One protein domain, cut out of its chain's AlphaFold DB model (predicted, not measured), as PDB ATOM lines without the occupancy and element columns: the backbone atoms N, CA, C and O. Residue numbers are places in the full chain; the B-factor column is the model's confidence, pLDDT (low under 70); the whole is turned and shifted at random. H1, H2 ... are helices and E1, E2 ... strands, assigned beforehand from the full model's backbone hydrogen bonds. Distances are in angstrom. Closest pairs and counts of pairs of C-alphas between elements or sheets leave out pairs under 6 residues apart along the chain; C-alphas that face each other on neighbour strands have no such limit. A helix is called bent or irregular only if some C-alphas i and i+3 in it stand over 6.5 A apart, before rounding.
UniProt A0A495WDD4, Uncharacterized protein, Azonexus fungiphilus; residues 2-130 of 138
ATOM      1  N   ASP A   2      39.261  19.603 -22.220       91.06
ATOM      2  CA  ASP A   2      39.079  21.072 -22.108       91.06
ATOM      3  C   ASP A   2      39.455  21.642 -20.747       91.06
ATOM      4  O   ASP A   2      40.217  22.599 -20.659       91.06
ATOM      5  N   THR A   3      38.964  21.013 -19.679       92.25
ATOM      6  CA  THR A   3      39.282  21.405 -18.308       92.25
ATOM      7  C   THR A   3      40.786  21.380 -18.048       92.25
ATOM      8  O   THR A   3      41.317  22.324 -17.482       92.25
ATOM      9  N   LEU A   4      41.496  20.347 -18.512       95.00
ATOM     10  CA  LEU A   4      42.941  20.207 -18.297       95.00
ATOM     11  C   LEU A   4      43.721  21.284 -19.059       95.00
ATOM     12  O   LEU A   4      44.584  21.939 -18.481       95.00
ATOM     13  N   ALA A   5      43.334  21.550 -20.308       95.81
ATOM     14  CA  ALA A   5      43.894  22.641 -21.098       95.81
ATOM     15  C   ALA A   5      43.608  24.029 -20.486       95.81
ATOM     16  O   ALA A   5      44.396  24.958 -20.650       95.81
ATOM     17  N   PHE A   6      42.477  24.201 -19.792       95.31
ATOM     18  CA  PHE A   6      42.133  25.444 -19.097       95.31
ATOM     19  C   PHE A   6      42.979  25.618 -17.832       95.31
ATOM     20  O   PHE A   6      43.528  26.691 -17.588       95.31
ATOM     21  N   LEU A   7      43.129  24.548 -17.050       95.38
ATOM     22  CA  LEU A   7      43.943  24.548 -15.838       95.38
ATOM     23  C   LEU A   7      45.417  24.865 -16.145       95.38
ATOM     24  O   LEU A   7      46.069  25.553 -15.362       95.38
ATOM     25  N   SER A   8      45.928  24.436 -17.304       94.94
ATOM     26  CA  SER A   8      47.313  24.678 -17.718       94.94
ATOM     27  C   SER A   8      47.584  26.061 -18.324       94.94
ATOM     28  O   SER A   8      48.721  26.325 -18.720       94.94
ATOM     29  N   LEU A   9      46.580  26.946 -18.435       95.62
ATOM     30  CA  LEU A   9      46.749  28.254 -19.078       95.62
ATOM     31  C   LEU A   9      47.867  29.091 -18.429       95.62
ATOM     32  O   LEU A   9      48.047  29.036 -17.205       95.62
ATOM     33  N   PRO A  10      48.568  29.936 -19.213       93.19
ATOM     34  CA  PRO A  10      49.489  30.941 -18.684       93.19
ATOM     35  C   PRO A  10      48.839  31.808 -17.597       93.19
ATOM     36  O   PRO A  10      47.632  32.042 -17.620       93.19
ATOM     37  N   ALA A  11      49.624  32.294 -16.633       88.50
ATOM     38  CA  ALA A  11      49.095  32.983 -15.446       88.50
ATOM     39  C   ALA A  11      48.319  34.273 -15.773       88.50
ATOM     40  O   ALA A  11      47.418  34.653 -15.040       88.50
ATOM     41  N   ASN A  12      48.638  34.924 -16.892       90.00
ATOM     42  CA  ASN A  12      48.010  36.163 -17.352       90.00
ATOM     43  C   ASN A  12      46.793  35.941 -18.271       90.00
ATOM     44  O   ASN A  12      46.409  36.851 -19.007       90.00
ATOM     45  N   ARG A  13      46.227  34.728 -18.305       92.06
ATOM     46  CA  ARG A  13      45.098  34.380 -19.175       92.06
ATOM     47  C   ARG A  13      44.026  33.602 -18.420       92.06
ATOM     48  O   ARG A  13      44.272  32.503 -17.925       92.06
ATOM     49  N   ASP A  14      42.807  34.133 -18.472       87.62
ATOM     50  CA  ASP A  14      41.636  33.557 -17.790       87.62
ATOM     51  C   ASP A  14      40.619  32.946 -18.758       87.62
ATOM     52  O   ASP A  14      39.648  32.317 -18.348       87.62
ATOM     53  N   LYS A  15      40.841  33.113 -20.067       90.94
ATOM     54  CA  LYS A  15      39.992  32.544 -21.112       90.94
ATOM     55  C   LYS A  15      40.793  31.608 -22.008       90.94
ATOM     56  O   LYS A  15      41.752  32.023 -22.670       90.94
ATOM     57  N   GLN A  16      40.351  30.354 -22.044       92.94
ATOM     58  CA  GLN A  16      40.853  29.349 -22.973       92.94
ATOM     59  C   GLN A  16      40.419  29.691 -24.401       92.94
ATOM     60  O   GLN A  16      39.252  29.988 -24.662       92.94
ATOM     61  N   GLY A  17      41.369  29.626 -25.326       92.00
ATOM     62  CA  GLY A  17      41.131  29.635 -26.758       92.00
ATOM     63  C   GLY A  17      41.421  28.273 -27.386       92.00
ATOM     64  O   GLY A  17      41.973  27.368 -26.762       92.00
ATOM     65  N   ARG A  18      41.098  28.146 -28.677       91.75
ATOM     66  CA  ARG A  18      41.370  26.940 -29.476       91.75
ATOM     67  C   ARG A  18      42.832  26.493 -29.398       91.75
ATOM     68  O   ARG A  18      43.097  25.306 -29.257       91.75
ATOM     69  N   ALA A  19      43.764  27.438 -29.524       94.31
ATOM     70  CA  ALA A  19      45.193  27.137 -29.555       94.31
ATOM     71  C   ALA A  19      45.675  26.468 -28.260       94.31
ATOM     72  O   ALA A  19      46.545  25.606 -28.317       94.31
ATOM     73  N   ASP A  20      45.076  26.806 -27.115       95.75
ATOM     74  CA  ASP A  20      45.447  26.218 -25.826       95.75
ATOM     75  C   ASP A  20      45.018  24.749 -25.747       95.75
ATOM     76  O   ASP A  20      45.793  23.903 -25.313       95.75
ATOM     77  N   PHE A  21      43.814  24.428 -26.237       95.56
ATOM     78  CA  PHE A  21      43.363  23.040 -26.349       95.56
ATOM     79  C   PHE A  21      44.259  22.237 -27.292       95.56
ATOM     80  O   PHE A  21      44.712  21.156 -26.931       95.56
ATOM     81  N   ILE A  22      44.523  22.775 -28.490       95.94
ATOM     82  CA  ILE A  22      45.381  22.125 -29.489       95.94
ATOM     83  C   ILE A  22      46.758  21.845 -28.885       95.94
ATOM     84  O   ILE A  22      47.211  20.710 -28.935       95.94
ATOM     85  N   THR A  23      47.363  22.841 -28.233       97.19
ATOM     86  CA  THR A  23      48.674  22.701 -27.584       97.19
ATOM     87  C   THR A  23      48.651  21.635 -26.495       97.19
ATOM     88  O   THR A  23      49.569  20.824 -26.416       97.19
ATOM     89  N   TRP A  24      47.605  21.595 -25.664       97.81
ATOM     90  CA  TRP A  24      47.492  20.583 -24.614       97.81
ATOM     91  C   TRP A  24      47.404  19.171 -25.206       97.81
ATOM     92  O   TRP A  24      48.113  18.272 -24.760       97.81
ATOM     93  N   VAL A  25      46.597  18.981 -26.255       98.00
ATOM     94  CA  VAL A  25      46.495  17.699 -26.967       98.00
ATOM     95  C   VAL A  25      47.823  17.325 -27.623       98.00
ATOM     96  O   VAL A  25      48.297  16.211 -27.425       98.00
ATOM     97  N   ASP A  26      48.457  18.255 -28.338       97.94
ATOM     98  CA  ASP A  26      49.761  18.040 -28.971       97.94
ATOM     99  C   ASP A  26      50.864  17.740 -27.952       97.94
ATOM    100  O   ASP A  26      51.860  17.111 -28.301       97.94
ATOM    101  N   THR A  27      50.701  18.159 -26.699       97.94
ATOM    102  CA  THR A  27      51.663  17.873 -25.632       97.94
ATOM    103  C   THR A  27      51.419  16.495 -25.024       97.94
ATOM    104  O   THR A  27      52.344  15.690 -24.980       97.94
ATOM    105  N   TYR A  28      50.186  16.200 -24.603       98.19
ATOM    106  CA  TYR A  28      49.912  15.067 -23.711       98.19
ATOM    107  C   TYR A  28      49.179  13.895 -24.363       98.19
ATOM    108  O   TYR A  28      49.385  12.756 -23.956       98.19
ATOM    109  N   LEU A  29      48.325  14.118 -25.364       98.00
ATOM    110  CA  LEU A  29      47.569  13.022 -25.967       98.00
ATOM    111  C   LEU A  29      48.415  12.317 -27.026       98.00
ATOM    112  O   LEU A  29      48.523  12.771 -28.168       98.00
ATOM    113  N   LYS A  30      49.009  11.189 -26.639       97.44
ATOM    114  CA  LYS A  30      49.848  10.359 -27.506       97.44
ATOM    115  C   LYS A  30      49.219   8.990 -27.682       97.44
ATOM    116  O   LYS A  30      48.825   8.363 -26.707       97.44
ATOM    117  N   GLY A  31      49.132   8.547 -28.934       94.75
ATOM    118  CA  GLY A  31      48.806   7.159 -29.220       94.75
ATOM    119  C   GLY A  31      50.040   6.309 -28.960       94.75
ATOM    120  O   GLY A  31      51.166   6.769 -29.173       94.75
ATOM    121  N   HIS A  32      49.852   5.059 -28.550       93.62
ATOM    122  CA  HIS A  32      50.968   4.116 -28.472       93.62
ATOM    123  C   HIS A  32      51.783   4.103 -29.787       93.62
ATOM    124  O   HIS A  32      51.237   4.301 -30.873       93.62
ATOM    125  N   SER A  33      53.102   3.891 -29.721       94.06
ATOM    126  CA  SER A  33      54.007   4.071 -30.874       94.06
ATOM    127  C   SER A  33      53.709   3.150 -32.062       94.06
ATOM    128  O   SER A  33      54.170   3.401 -33.171       94.06
ATOM    129  N   ASP A  34      52.965   2.072 -31.829       93.69
ATOM    130  CA  ASP A  34      52.537   1.108 -32.845       93.69
ATOM    131  C   ASP A  34      51.139   1.398 -33.431       93.69
ATOM    132  O   ASP A  34      50.623   0.585 -34.213       93.69
ATOM    133  N   GLN A  35      50.516   2.513 -33.029       94.88
ATOM    134  CA  GLN A  35      49.255   2.983 -33.585       94.88
ATOM    135  C   GLN A  35      49.484   3.508 -35.008       94.88
ATOM    136  O   GLN A  35      50.388   4.321 -35.220       94.88
ATOM    137  N   PRO A  36      48.642   3.125 -35.986       95.38
ATOM    138  CA  PRO A  36      48.743   3.614 -37.365       95.38
ATOM    139  C   PRO A  36      48.540   5.128 -37.517       95.38
ATOM    140  O   PRO A  36      48.855   5.698 -38.559       95.38
ATOM    141  N   TYR A  37      47.996   5.781 -36.491       96.62
ATOM    142  CA  TYR A  37      47.770   7.215 -36.457       96.62
ATOM    143  C   TYR A  37      48.204   7.788 -35.110       96.62
ATOM    144  O   TYR A  37      47.937   7.204 -34.062       96.62
ATOM    145  N   GLN A  38      48.844   8.952 -35.162       97.19
ATOM    146  CA  GLN A  38      49.202   9.750 -33.996       97.19
ATOM    147  C   GLN A  38      48.345  11.008 -33.972       97.19
ATOM    148  O   GLN A  38      48.188  11.679 -34.996       97.19
ATOM    149  N   TYR A  39      47.800  11.326 -32.801       97.19
ATOM    150  CA  TYR A  39      46.915  12.470 -32.642       97.19
ATOM    151  C   TYR A  39      47.614  13.779 -33.000       97.19
ATOM    152  O   TYR A  39      48.760  14.029 -32.624       97.19
ATOM    153  N   ARG A  40      46.865  14.641 -33.685       96.81
ATOM    154  CA  ARG A  40      47.176  16.060 -33.854       96.81
ATOM    155  C   ARG A  40      46.091  16.856 -33.152       96.81
ATOM    156  O   ARG A  40      44.905  16.585 -33.349       96.81
ATOM    157  N   GLY A  41      46.468  17.872 -32.388       95.88
ATOM    158  CA  GLY A  41      45.539  18.727 -31.658       95.88
ATOM    159  C   GLY A  41      44.479  19.348 -32.560       95.88
ATOM    160  O   GLY A  41      43.315  19.423 -32.171       95.88
ATOM    161  N   LEU A  42      44.850  19.707 -33.793       94.88
ATOM    162  CA  LEU A  42      43.924  20.193 -34.819       94.88
ATOM    163  C   LEU A  42      42.809  19.178 -35.134       94.88
ATOM    164  O   LEU A  42      41.635  19.543 -35.185       94.88
ATOM    165  N   ASP A  43      43.176  17.907 -35.308       95.12
ATOM    166  CA  ASP A  43      42.256  16.831 -35.683       95.12
ATOM    167  C   ASP A  43      41.304  16.522 -34.513       95.12
ATOM    168  O   ASP A  43      40.083  16.478 -34.678       95.12
ATOM    169  N   VAL A  44      41.848  16.432 -33.293       94.94
ATOM    170  CA  VAL A  44      41.075  16.194 -32.061       94.94
ATOM    171  C   VAL A  44      40.149  17.369 -31.742       94.94
ATOM    172  O   VAL A  44      39.014  17.156 -31.318       94.94
ATOM    173  N   TYR A  45      40.588  18.613 -31.965       92.69
ATOM    174  CA  TYR A  45      39.735  19.791 -31.795       92.69
ATOM    175  C   TYR A  45      38.550  19.750 -32.767       92.69
ATOM    176  O   TYR A  45      37.409  19.969 -32.353       92.69
ATOM    177  N   GLY A  46      38.800  19.404 -34.035       89.44
ATOM    178  CA  GLY A  46      37.744  19.203 -35.026       89.44
ATOM    179  C   GLY A  46      36.750  18.115 -34.609       89.44
ATOM    180  O   GLY A  46      35.540  18.339 -34.653       89.44
ATOM    181  N   ALA A  47      37.245  16.969 -34.135       88.75
ATOM    182  CA  ALA A  47      36.420  15.849 -33.680       88.75
ATOM    183  C   ALA A  47      35.586  16.174 -32.426       88.75
ATOM    184  O   ALA A  47      34.399  15.850 -32.367       88.75
ATOM    185  N   ARG A  48      36.176  16.863 -31.441       85.50
ATOM    186  CA  ARG A  48      35.483  17.363 -30.245       85.50
ATOM    187  C   ARG A  48      34.314  18.264 -30.630       85.50
ATOM    188  O   ARG A  48      33.213  18.077 -30.122       85.50
ATOM    189  N   CYS A  49      34.546  19.244 -31.507       70.25
ATOM    190  CA  CYS A  49      33.500  20.165 -31.946       70.25
ATOM    191  C   CYS A  49      32.374  19.444 -32.701       70.25
ATOM    192  O   CYS A  49      31.215  19.812 -32.535       70.25
ATOM    193  N   ALA A  50      32.699  18.406 -33.476       65.12
ATOM    194  CA  ALA A  50      31.717  17.591 -34.191       65.12
ATOM    195  C   ALA A  50      30.795  16.825 -33.241       65.12
ATOM    196  O   ALA A  50      29.570  16.914 -33.339       65.12
ATOM    197  N   LEU A  51      31.390  16.140 -32.263       65.44
ATOM    198  CA  LEU A  51      30.652  15.379 -31.262       65.44
ATOM    199  C   LEU A  51      29.814  16.289 -30.350       65.44
ATOM    200  O   LEU A  51      28.667  15.967 -30.059       65.44
ATOM    201  N   LEU A  52      30.373  17.424 -29.919       56.28
ATOM    202  CA  LEU A  52      29.733  18.333 -28.963       56.28
ATOM    203  C   LEU A  52      28.602  19.166 -29.588       56.28
ATOM    204  O   LEU A  52      27.650  19.499 -28.890       56.28
ATOM    205  N   HIS A  53      28.708  19.545 -30.867       54.25
ATOM    206  CA  HIS A  53      27.792  20.522 -31.471       54.25
ATOM    207  C   HIS A  53      26.907  19.986 -32.600       54.25
ATOM    208  O   HIS A  53      25.878  20.599 -32.863       54.25
ATOM    209  N   ALA A  54      27.276  18.897 -33.281       52.16
ATOM    210  CA  ALA A  54      26.574  18.484 -34.500       52.16
ATOM    211  C   ALA A  54      25.915  17.102 -34.425       52.16
ATOM    212  O   ALA A  54      25.105  16.795 -35.296       52.16
ATOM    213  N   PHE A  55      26.261  16.248 -33.447       54.19
ATOM    214  CA  PHE A  55      25.926  14.809 -33.483       54.19
ATOM    215  C   PHE A  55      26.231  14.156 -34.855       54.19
ATOM    216  O   PHE A  55      25.659  13.132 -35.219       54.19
ATOM    217  N   SER A  56      27.127  14.762 -35.635       51.62
ATOM    218  CA  SER A  56      27.507  14.373 -36.985       51.62
ATOM    219  C   SER A  56      28.977  14.743 -37.172       51.62
ATOM    220  O   SER A  56      29.476  15.700 -36.579       51.62
ATOM    221  N   SER A  57      29.695  13.970 -37.982       49.00
ATOM    222  CA  SER A  57      31.102  14.214 -38.313       49.00
ATOM    223  C   SER A  57      31.314  15.403 -39.265       49.00
ATOM    224  O   SER A  57      32.448  15.645 -39.683       49.00
ATOM    225  N   GLU A  58      30.257  16.153 -39.603       53.38
ATOM    226  CA  GLU A  58      30.300  17.305 -40.503       53.38
ATOM    227  C   GLU A  58      29.992  18.598 -39.752       53.38
ATOM    228  O   GLU A  58      28.849  18.986 -39.525       53.38
ATOM    229  N   VAL A  59      31.061  19.286 -39.368       57.97
ATOM    230  CA  VAL A  59      31.018  20.629 -38.789       57.97
ATOM    231  C   VAL A  59      31.687  21.581 -39.763       57.97
ATOM    232  O   VAL A  59      32.719  21.238 -40.337       57.97
ATOM    233  N   SER A  60      31.198  22.824 -39.816       62.91
ATOM    234  CA  SER A  60      31.828  23.963 -40.516       62.91
ATOM    235  C   SER A  60      33.337  24.108 -40.238       62.91
ATOM    236  O   SER A  60      34.071  24.706 -41.022       62.91
ATOM    237  N   TYR A  61      33.830  23.529 -39.139       75.81
ATOM    238  CA  TYR A  61      35.253  23.446 -38.841       75.81
ATOM    239  C   TYR A  61      36.060  22.740 -39.943       75.81
ATOM    240  O   TYR A  61      37.069  23.280 -40.374       75.81
ATOM    241  N   HIS A  62      35.637  21.576 -40.444       79.56
ATOM    242  CA  HIS A  62      36.403  20.835 -41.462       79.56
ATOM    243  C   HIS A  62      36.343  21.467 -42.860       79.56
ATOM    244  O   HIS A  62      37.169  21.121 -43.709       79.56
ATOM    245  N   ASP A  63      35.406  22.393 -43.080       79.25
ATOM    246  CA  ASP A  63      35.357  23.243 -44.276       79.25
ATOM    247  C   ASP A  63      36.346  24.410 -44.159       79.25
ATOM    248  O   ASP A  63      37.032  24.751 -45.117       79.25
ATOM    249  N   GLN A  64      36.459  25.001 -42.965       81.25
ATOM    250  CA  GLN A  64      37.398  26.094 -42.681       81.25
ATOM    251  C   GLN A  64      38.846  25.615 -42.486       81.25
ATOM    252  O   GLN A  64      39.782  26.377 -42.717       81.25
ATOM    253  N   TYR A  65      39.034  24.371 -42.042       84.25
ATOM    254  CA  TYR A  65      40.330  23.753 -41.758       84.25
ATOM    255  C   TYR A  65      40.441  22.441 -42.544       84.25
ATOM    256  O   TYR A  65      40.256  21.363 -41.972       84.25
ATOM    257  N   PRO A  66      40.727  22.504 -43.860       85.19
ATOM    258  CA  PRO A  66      40.778  21.316 -44.707       85.19
ATOM    259  C   PRO A  66      41.843  20.303 -44.254       85.19
ATOM    260  O   PRO A  66      41.647  19.095 -44.402       85.19
ATOM    261  N   ASP A  67      42.904  20.790 -43.606       89.56
ATOM    262  CA  ASP A  67      44.018  19.994 -43.075       89.56
ATOM    263  C   ASP A  67      43.679  19.215 -41.794       89.56
ATOM    264  O   ASP A  67      44.471  18.375 -41.341       89.56
ATOM    265  N   ALA A  68      42.525  19.510 -41.183       91.56
ATOM    266  CA  ALA A  68      42.003  18.752 -40.059       91.56
ATOM    267  C   ALA A  68      41.391  17.444 -40.569       91.56
ATOM    268  O   ALA A  68      40.533  17.438 -41.461       91.56
ATOM    269  N   LYS A  69      41.803  16.324 -39.980       93.56
ATOM    270  CA  LYS A  69      41.204  15.019 -40.254       93.56
ATOM    271  C   LYS A  69      39.855  14.895 -39.544       93.56
ATOM    272  O   LYS A  69      39.646  15.411 -38.444       93.56
ATOM    273  N   ARG A  70      38.915  14.215 -40.191       91.56
ATOM    274  CA  ARG A  70      37.638  13.784 -39.620       91.56
ATOM    275  C   ARG A  70      37.869  12.486 -38.857       91.56
ATOM    276  O   ARG A  70      38.577  11.605 -39.342       91.56
ATOM    277  N   PHE A  71      37.261  12.371 -37.683       92.75
ATOM    278  CA  PHE A  71      37.290  11.140 -36.900       92.75
ATOM    279  C   PHE A  71      35.972  10.386 -37.070       92.75
ATOM    280  O   PHE A  71      34.899  10.926 -36.803       92.75
ATOM    281  N   GLY A  72      36.071   9.139 -37.521       91.38
ATOM    282  CA  GLY A  72      35.078   8.099 -37.264       91.38
ATOM    283  C   GLY A  72      35.478   7.300 -36.026       91.38
ATOM    284  O   GLY A  72      36.594   7.448 -35.531       91.38
ATOM    285  N   TYR A  73      34.594   6.435 -35.534       92.38
ATOM    286  CA  TYR A  73      34.859   5.636 -34.338       92.38
ATOM    287  C   TYR A  73      34.468   4.178 -34.552       92.38
ATOM    288  O   TYR A  73      33.502   3.888 -35.257       92.38
ATOM    289  N   HIS A  74      35.209   3.275 -33.915       92.69
ATOM    290  CA  HIS A  74      34.852   1.866 -33.780       92.69
ATOM    291  C   HIS A  74      35.188   1.383 -32.364       92.69
ATOM    292  O   HIS A  74      35.979   2.004 -31.659       92.69
ATOM    293  N   ASP A  75      34.582   0.282 -31.936       87.62
ATOM    294  CA  ASP A  75      34.692  -0.284 -30.582       87.62
ATOM    295  C   ASP A  75      35.996  -1.063 -30.311       87.62
ATOM    296  O   ASP A  75      36.276  -1.457 -29.180       87.62
ATOM    297  N   GLY A  76      36.804  -1.289 -31.345       80.38
ATOM    298  CA  GLY A  76      37.980  -2.160 -31.314       80.38
ATOM    299  C   GLY A  76      39.318  -1.462 -31.038       80.38
ATOM    300  O   GLY A  76      39.392  -0.252 -30.871       80.38
ATOM    301  N   GLY A  77      40.384  -2.274 -31.034       88.44
ATOM    302  CA  GLY A  77      41.765  -1.944 -30.650       88.44
ATOM    303  C   GLY A  77      42.410  -0.748 -31.359       88.44
ATOM    304  O   GLY A  77      42.176   0.395 -30.972       88.44
ATOM    305  N   LYS A  78      43.326  -0.997 -32.304       95.31
ATOM    306  CA  LYS A  78      44.136   0.060 -32.940       95.31
ATOM    307  C   LYS A  78      43.290   1.005 -33.785       95.31
ATOM    308  O   LYS A  78      42.289   0.584 -34.355       95.31
ATOM    309  N   HIS A  79      43.739   2.248 -33.925       96.81
ATOM    310  CA  HIS A  79      43.177   3.159 -34.919       96.81
ATOM    311  C   HIS A  79      43.403   2.627 -36.336       96.81
ATOM    312  O   HIS A  79      44.381   1.928 -36.600       96.81
ATOM    313  N   ALA A  80      42.537   3.020 -37.262       95.50
ATOM    314  CA  ALA A  80      42.712   2.771 -38.683       95.50
ATOM    315  C   ALA A  80      42.929   4.096 -39.417       95.50
ATOM    316  O   ALA A  80      42.097   5.006 -39.354       95.50
ATOM    317  N   TYR A  81      44.048   4.191 -40.129       96.56
ATOM    318  CA  TYR A  81      44.348   5.304 -41.014       96.56
ATOM    319  C   TYR A  81      45.055   4.787 -42.261       96.56
ATOM    320  O   TYR A  81      46.142   4.221 -42.172       96.56
ATOM    321  N   ASP A  82      44.417   4.978 -43.411       95.94
ATOM    322  CA  ASP A  82      44.972   4.653 -44.720       95.94
ATOM    323  C   ASP A  82      44.810   5.875 -45.639       95.94
ATOM    324  O   ASP A  82      43.713   6.122 -46.159       95.94
ATOM    325  N   PRO A  83      45.878   6.670 -45.841       94.50
ATOM    326  CA  PRO A  83      45.799   7.862 -46.670       94.50
ATOM    327  C   PRO A  83      45.547   7.560 -48.151       94.50
ATOM    328  O   PRO A  83      45.065   8.447 -48.851       94.50
ATOM    329  N   ALA A  84      45.820   6.340 -48.628       96.50
ATOM    330  CA  ALA A  84      45.530   5.959 -50.009       96.50
ATOM    331  C   ALA A  84      44.023   5.775 -50.254       96.50
ATOM    332  O   ALA A  84      43.558   5.967 -51.376       96.50
ATOM    333  N   GLN A  85      43.256   5.431 -49.214       94.25
ATOM    334  CA  GLN A  85      41.797   5.342 -49.285       94.25
ATOM    335  C   GLN A  85      41.126   6.679 -48.974       94.25
ATOM    336  O   GLN A  85      40.216   7.097 -49.689       94.25
ATOM    337  N   ASN A  86      41.549   7.347 -47.898       93.81
ATOM    338  CA  ASN A  86      41.047   8.667 -47.541       93.81
ATOM    339  C   ASN A  86      42.035   9.398 -46.623       93.81
ATOM    340  O   ASN A  86      42.079   9.176 -45.414       93.81
ATOM    341  N   GLU A  87      42.789  10.342 -47.181       94.38
ATOM    342  CA  GLU A  87      43.780  11.124 -46.435       94.38
ATOM    343  C   GLU A  87      43.192  11.962 -45.285       94.38
ATOM    344  O   GLU A  87      43.925  12.335 -44.357       94.38
ATOM    345  N   ARG A  88      41.880  12.239 -45.323       92.31
ATOM    346  CA  ARG A  88      41.165  13.110 -44.383       92.31
ATOM    347  C   ARG A  88      40.336  12.350 -43.353       92.31
ATOM    348  O   ARG A  88      39.732  13.007 -42.514       92.31
ATOM    349  N   LEU A  89      40.287  11.021 -43.384       93.50
ATOM    350  CA  LEU A  89      39.497  10.225 -42.444       93.50
ATOM    351  C   LEU A  89      40.400   9.320 -41.612       93.50
ATOM    352  O   LEU A  89      41.205   8.566 -42.146       93.50
ATOM    353  N   VAL A  90      40.216   9.367 -40.299       96.00
ATOM    354  CA  VAL A  90      40.817   8.428 -39.349       96.00
ATOM    355  C   VAL A  90      39.684   7.737 -38.607       96.00
ATOM    356  O   VAL A  90      38.759   8.408 -38.153       96.00
ATOM    357  N   ILE A  91      39.738   6.413 -38.465       95.62
ATOM    358  CA  ILE A  91      38.799   5.686 -37.606       95.62
ATOM    359  C   ILE A  91      39.490   5.411 -36.273       95.62
ATOM    360  O   ILE A  91      40.486   4.692 -36.200       95.62
ATOM    361  N   ILE A  92      38.971   6.013 -35.211       96.25
ATOM    362  CA  ILE A  92      39.521   5.930 -33.866       96.25
ATOM    363  C   ILE A  92      38.914   4.729 -33.140       96.25
ATOM    364  O   ILE A  92      37.719   4.707 -32.840       96.25
ATOM    365  N   GLY A  93      39.752   3.741 -32.829       96.00
ATOM    366  CA  GLY A  93      39.417   2.675 -31.886       96.00
ATOM    367  C   GLY A  93      39.224   3.220 -30.473       96.00
ATOM    368  O   GLY A  93      40.164   3.757 -29.879       96.00
ATOM    369  N   THR A  94      38.009   3.113 -29.933       93.19
ATOM    370  CA  THR A  94      37.633   3.741 -28.654       93.19
ATOM    371  C   THR A  94      38.351   3.124 -27.456       93.19
ATOM    372  O   THR A  94      38.655   3.844 -26.505       93.19
ATOM    373  N   ALA A  95      38.692   1.833 -27.512       94.12
ATOM    374  CA  ALA A  95      39.476   1.166 -26.474       94.12
ATOM    375  C   ALA A  95      40.901   1.737 -26.371       94.12
ATOM    376  O   ALA A  95      41.358   2.051 -25.273       94.12
ATOM    377  N   SER A  96      41.590   1.928 -27.507       95.31
ATOM    378  CA  SER A  96      42.908   2.584 -27.514       95.31
ATOM    379  C   SER A  96      42.796   4.038 -27.080       95.31
ATOM    380  O   SER A  96      43.542   4.468 -26.210       95.31
ATOM    381  N   PHE A  97      41.807   4.766 -27.604       95.19
ATOM    382  CA  PHE A  97      41.622   6.176 -27.269       95.19
ATOM    383  C   PHE A  97      41.395   6.406 -25.771       95.19
ATOM    384  O   PHE A  97      41.952   7.345 -25.210       95.19
ATOM    385  N   LEU A  98      40.632   5.540 -25.096       94.06
ATOM    386  CA  LEU A  98      40.473   5.611 -23.644       94.06
ATOM    387  C   LEU A  98      41.818   5.455 -22.920       94.06
ATOM    388  O   LEU A  98      42.124   6.256 -22.037       94.06
ATOM    389  N   ASN A  99      42.619   4.456 -23.300       95.25
ATOM    390  CA  ASN A  99      43.935   4.230 -22.702       95.25
ATOM    391  C   ASN A  99      44.872   5.422 -22.933       95.25
ATOM    392  O   ASN A  99      45.525   5.875 -21.996       95.25
ATOM    393  N   ASP A 100      44.878   5.970 -24.148       96.62
ATOM    394  CA  ASP A 100      45.687   7.132 -24.512       96.62
ATOM    395  C   ASP A 100      45.266   8.378 -23.714       96.62
ATOM    396  O   ASP A 100      46.108   9.146 -23.256       96.62
ATOM    397  N   VAL A 101      43.960   8.572 -23.481       96.19
ATOM    398  CA  VAL A 101      43.456   9.661 -22.630       96.19
ATOM    399  C   VAL A 101      43.889   9.469 -21.177       96.19
ATOM    400  O   VAL A 101      44.321  10.434 -20.550       96.19
ATOM    401  N   VAL A 102      43.794   8.255 -20.630       96.56
ATOM    402  CA  VAL A 102      44.253   7.966 -19.260       96.56
ATOM    403  C   VAL A 102      45.751   8.247 -19.122       96.56
ATOM    404  O   VAL A 102      46.152   8.913 -18.166       96.56
ATOM    405  N   ALA A 103      46.560   7.814 -20.094       97.62
ATOM    406  CA  ALA A 103      47.990   8.106 -20.141       97.62
ATOM    407  C   ALA A 103      48.260   9.617 -20.212       97.62
ATOM    408  O   ALA A 103      49.018  10.133 -19.399       97.62
ATOM    409  N   ALA A 104      47.554  10.350 -21.079       98.06
ATOM    410  CA  ALA A 104      47.686  11.801 -21.208       98.06
ATOM    411  C   ALA A 104      47.388  12.552 -19.901       98.06
ATOM    412  O   ALA A 104      48.061  13.528 -19.567       98.06
ATOM    413  N   VAL A 105      46.374  12.112 -19.144       97.88
ATOM    414  CA  VAL A 105      46.103  12.671 -17.813       97.88
ATOM    415  C   VAL A 105      47.238  12.336 -16.849       97.88
ATOM    416  O   VAL A 105      47.673  13.222 -16.118       97.88
ATOM    417  N   GLY A 106      47.739  11.098 -16.861       98.00
ATOM    418  CA  GLY A 106      48.899  10.688 -16.068       98.00
ATOM    419  C   GLY A 106      50.127  11.562 -16.334       98.00
ATOM    420  O   GLY A 106      50.677  12.142 -15.400       98.00
ATOM    421  N   ASP A 107      50.487  11.744 -17.601       98.31
ATOM    422  CA  ASP A 107      51.626  12.562 -18.023       98.31
ATOM    423  C   ASP A 107      51.448  14.037 -17.644       98.31
ATOM    424  O   ASP A 107      52.388  14.688 -17.190       98.31
ATOM    425  N   PHE A 108      50.228  14.571 -17.756       98.31
ATOM    426  CA  PHE A 108      49.922  15.925 -17.293       98.31
ATOM    427  C   PHE A 108      50.100  16.075 -15.775       98.31
ATOM    428  O   PHE A 108      50.625  17.088 -15.306       98.31
ATOM    429  N   MET A 109      49.701  15.067 -14.996       97.94
ATOM    430  CA  MET A 109      49.913  15.059 -13.546       97.94
ATOM    431  C   MET A 109      51.400  14.975 -13.189       97.94
ATOM    432  O   MET A 109      51.838  15.676 -12.276       97.94
ATOM    433  N   GLU A 110      52.193  14.177 -13.908       98.50
ATOM    434  CA  GLU A 110      53.651  14.144 -13.734       98.50
ATOM    435  C   GLU A 110      54.301  15.479 -14.114       98.50
ATOM    436  O   GLU A 110      55.148  15.978 -13.371       98.50
ATOM    437  N   ALA A 111      53.844  16.132 -15.185       98.12
ATOM    438  CA  ALA A 111      54.293  17.477 -15.539       98.12
ATOM    439  C   ALA A 111      53.997  18.489 -14.422       98.12
ATOM    440  O   ALA A 111      54.856  19.296 -14.082       98.12
ATOM    441  N   CYS A 112      52.827  18.411 -13.779       97.81
ATOM    442  CA  CYS A 112      52.514  19.255 -12.623       97.81
ATOM    443  C   CYS A 112      53.407  18.942 -11.413       97.81
ATOM    444  O   CYS A 112      53.745  19.834 -10.643       97.81
ATOM    445  N   LYS A 113      53.816  17.689 -11.202       97.75
ATOM    446  CA  LYS A 113      54.763  17.361 -10.123       97.75
ATOM    447  C   LYS A 113      56.161  17.911 -10.403       97.75
ATOM    448  O   LYS A 113      56.828  18.345  -9.466       97.75
ATOM    449  N   ALA A 114      56.589  17.881 -11.664       98.12
ATOM    450  CA  ALA A 114      57.921  18.300 -12.092       98.12
ATOM    451  C   ALA A 114      58.071  19.825 -12.268       98.12
ATOM    452  O   ALA A 114      59.172  20.345 -12.103       98.12
ATOM    453  N   ASP A 115      56.987  20.541 -12.580       97.94
ATOM    454  CA  ASP A 115      56.967  21.991 -12.808       97.94
ATOM    455  C   ASP A 115      56.097  22.690 -11.748       97.94
ATOM    456  O   ASP A 115      54.862  22.654 -11.778       97.94
ATOM    457  N   THR A 116      56.758  23.363 -10.801       96.69
ATOM    458  CA  THR A 116      56.096  24.092  -9.713       96.69
ATOM    459  C   THR A 116      55.236  25.254 -10.200       96.69
ATOM    460  O   THR A 116      54.218  25.546  -9.569       96.69
ATOM    461  N   ASP A 117      55.601  25.892 -11.313       97.00
ATOM    462  CA  ASP A 117      54.844  27.008 -11.875       97.00
ATOM    463  C   ASP A 117      53.570  26.494 -12.544       97.00
ATOM    464  O   ASP A 117      52.492  27.065 -12.355       97.00
ATOM    465  N   LEU A 118      53.663  25.395 -13.301       97.06
ATOM    466  CA  LEU A 118      52.486  24.717 -13.846       97.06
ATOM    467  C   LEU A 118      51.552  24.265 -12.722       97.06
ATOM    468  O   LEU A 118      50.354  24.547 -12.788       97.06
ATOM    469  N   ARG A 119      52.089  23.635 -11.671       97.31
ATOM    470  CA  ARG A 119      51.297  23.211 -10.512       97.31
ATOM    471  C   ARG A 119      50.549  24.367  -9.869       97.31
ATOM    472  O   ARG A 119      49.338  24.275  -9.698       97.31
ATOM    473  N   GLY A 120      51.246  25.466  -9.575       96.06
ATOM    474  CA  GLY A 120      50.635  26.642  -8.956       96.06
ATOM    475  C   GLY A 120      49.497  27.218  -9.802       96.06
ATOM    476  O   GLY A 120      48.441  27.566  -9.275       96.06
ATOM    477  N   ARG A 121      49.663  27.247 -11.132       94.75
ATOM    478  CA  ARG A 121      48.617  27.680 -12.077       94.75
ATOM    479  C   ARG A 121      47.400  26.753 -12.103       94.75
ATOM    480  O   ARG A 121      46.281  27.251 -12.248       94.75
ATOM    481  N   VAL A 122      47.609  25.443 -11.993       95.25
ATOM    482  CA  VAL A 122      46.533  24.442 -11.949       95.25
ATOM    483  C   VAL A 122      45.769  24.557 -10.633       95.25
ATOM    484  O   VAL A 122      44.552  24.736 -10.651       95.25
ATOM    485  N   GLU A 123      46.472  24.525  -9.500       94.06
ATOM    486  CA  GLU A 123      45.880  24.585  -8.158       94.06
ATOM    487  C   GLU A 123      45.059  25.860  -7.948       94.06
ATOM    488  O   GLU A 123      43.922  25.786  -7.482       94.06
ATOM    489  N   ALA A 124      45.570  27.015  -8.385       92.25
ATOM    490  CA  ALA A 124      44.859  28.289  -8.286       92.25
ATOM    491  C   ALA A 124      43.525  28.310  -9.058       92.25
ATOM    492  O   ALA A 124      42.623  29.076  -8.717       92.25
ATOM    493  N   ARG A 125      43.378  27.472 -10.094       92.31
ATOM    494  CA  ARG A 125      42.171  27.401 -10.932       92.31
ATOM    495  C   ARG A 125      41.200  26.292 -10.527       92.31
ATOM    496  O   ARG A 125      40.036  26.357 -10.924       92.31
ATOM    497  N   LEU A 126      41.625  25.308  -9.727       90.62
ATOM    498  CA  LEU A 126      40.773  24.191  -9.291       90.62
ATOM    499  C   LEU A 126      39.461  24.635  -8.614       90.62
ATOM    500  O   LEU A 126      38.419  24.087  -8.986       90.62
ATOM    501  N   PRO A 127      39.441  25.632  -7.703       87.69
ATOM    502  CA  PRO A 127      38.196  26.058  -7.059       87.69
ATOM    503  C   PRO A 127      37.139  26.555  -8.052       87.69
ATOM    504  O   PRO A 127      35.952  26.280  -7.887       87.69
ATOM    505  N   GLY A 128      37.571  27.241  -9.119       81.19
ATOM    506  CA  GLY A 128      36.688  27.760 -10.166       81.19
ATOM    507  C   GLY A 128      36.120  26.681 -11.093       81.19
ATOM    508  O   GLY A 128      35.099  26.906 -11.737       81.19
ATOM    509  N   VAL A 129      36.755  25.507 -11.147       85.06
ATOM    510  CA  VAL A 129      36.294  24.355 -11.936       85.06
ATOM    511  C   VAL A 129      35.394  23.437 -11.113       85.06
ATOM    512  O   VAL A 129      34.382  22.960 -11.616       85.06
ATOM    513  N   LEU A 130      35.770  23.163  -9.862       79.12
ATOM    514  CA  LEU A 130      35.151  22.123  -9.038       79.12
ATOM    515  C   LEU A 130      34.054  22.640  -8.095       79.12
ATOM    516  O   LEU A 130      33.454  21.828  -7.400       79.12
TER     517      LEU A 130
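AT A GLANCE: This is residues 2 to 130 of the 138 residues of an uncharacterized protein of Azonexus fungiphilus (UniProt A0A495WDD4). The long helix H6 forms one long side of the domain, with H2 standing across it partway along and a two-strand sheet, E1 and E2, at its first end. At its other end H6 turns a corner into H7, and H1 fits between H7 and H2; H3 bridges from H2 to E1, with short H4 next to it and short H5 at the far end beyond E2. The printed part has 129 residues, with seven named helices and two named strands in the order H1, H2, H3, H4, E1, H5, E2, H6, H7, and the class is mostly helix. The sheet, order E1 then E2, is parallel. The whole is compact, with a radius of gyration of the C-alphas of 15.7 A and spans of 46 by 31 by 22 A.

IN THESE COORDINATES: H1 holds residues 2 to 7, beginning at C-alpha 2 at (39.079, 21.072, -22.108). H2 is residues 18 to 28, 15.7 A long, and H3 is residues 41 to 53, 17.8 A. H4 is residues 60 to 64. E1 is residues 70 to 74, 13.6 A; H5 is residues 83 to 86; E2 is residues 89 to 93, 13.0 A. H6, residues 94 to 114, is the longest helix at 30.0 A and begins at C-alpha 94 at (37.633, 3.741, -28.654). H7, residues 116 to 130, is 21.0 A long and ends at C-alpha 130 at (35.151, 22.123, -9.038); it is irregular, with C-alphas 124 and 127 7.1 A apart.

HOW THE PARTS SIT: H2 is the hub, touching three helices. H1 touches it about perpendicular, at 86 degrees, the closest C-alphas being those of Ala 5 and Phe 21, 5.3 A apart. H3 touches H2 with residues 41 to 45 alone, at a steep tilt of 61 degrees, opposite ways; the C-alphas of Ile 22 and Gly 41 are closest at 4.0 A. H6 touches H2 with residues 104 to 108 alone, about perpendicular at 90 degrees, closest at the C-alphas of Tyr 28 and Ala 104, 4.7 A. H1 touches H7 at a steep tilt of 56 degrees, opposite ways, with the C-alphas of Leu 7 and Val 122 closest at 4.7 A. H6 and H7 touch only at the corner by their link, where the closest C-alphas, those of Cys 112 and Arg 119, are 4.6 A apart. H3 and H4 only just touch, with 3 pairs of C-alphas within 8 A, the closest those of Gly 46 and Tyr 61 at 6.2 A. The closest C-alphas of H3 and E1 are those of Ala 47 and Phe 71, 5.8 A apart. E1 and E2 are parallel, and E1, H5, E2 form a strand-helix-strand unit, two parallel neighbour strands with a helix between, whose crossover is right-handed. N 92 and O 72, at 2.8 A, and N 72 and O 90, at 2.9 A, are within hydrogen-bond range. The closest C-alphas of H5 and E2 are those of Pro 83 and Leu 89, 7.9 A apart. H2 and H7 are apart. Every O i to N i+4 pair is within hydrogen-bond range in H1, H2, H3, H4 and H6, against 8 of 11 in H7; H5 is too short for such a pair.

THE WHOLE: The two C-alphas farthest apart are those of Ala 84 and Pro 127, at 48.0 A. The printed part has no cut. The link from H2 to H3, residues 29 to 40, is long. The mean pLDDT of the printed part is 90.2, and residues 50 to 60 are under 70.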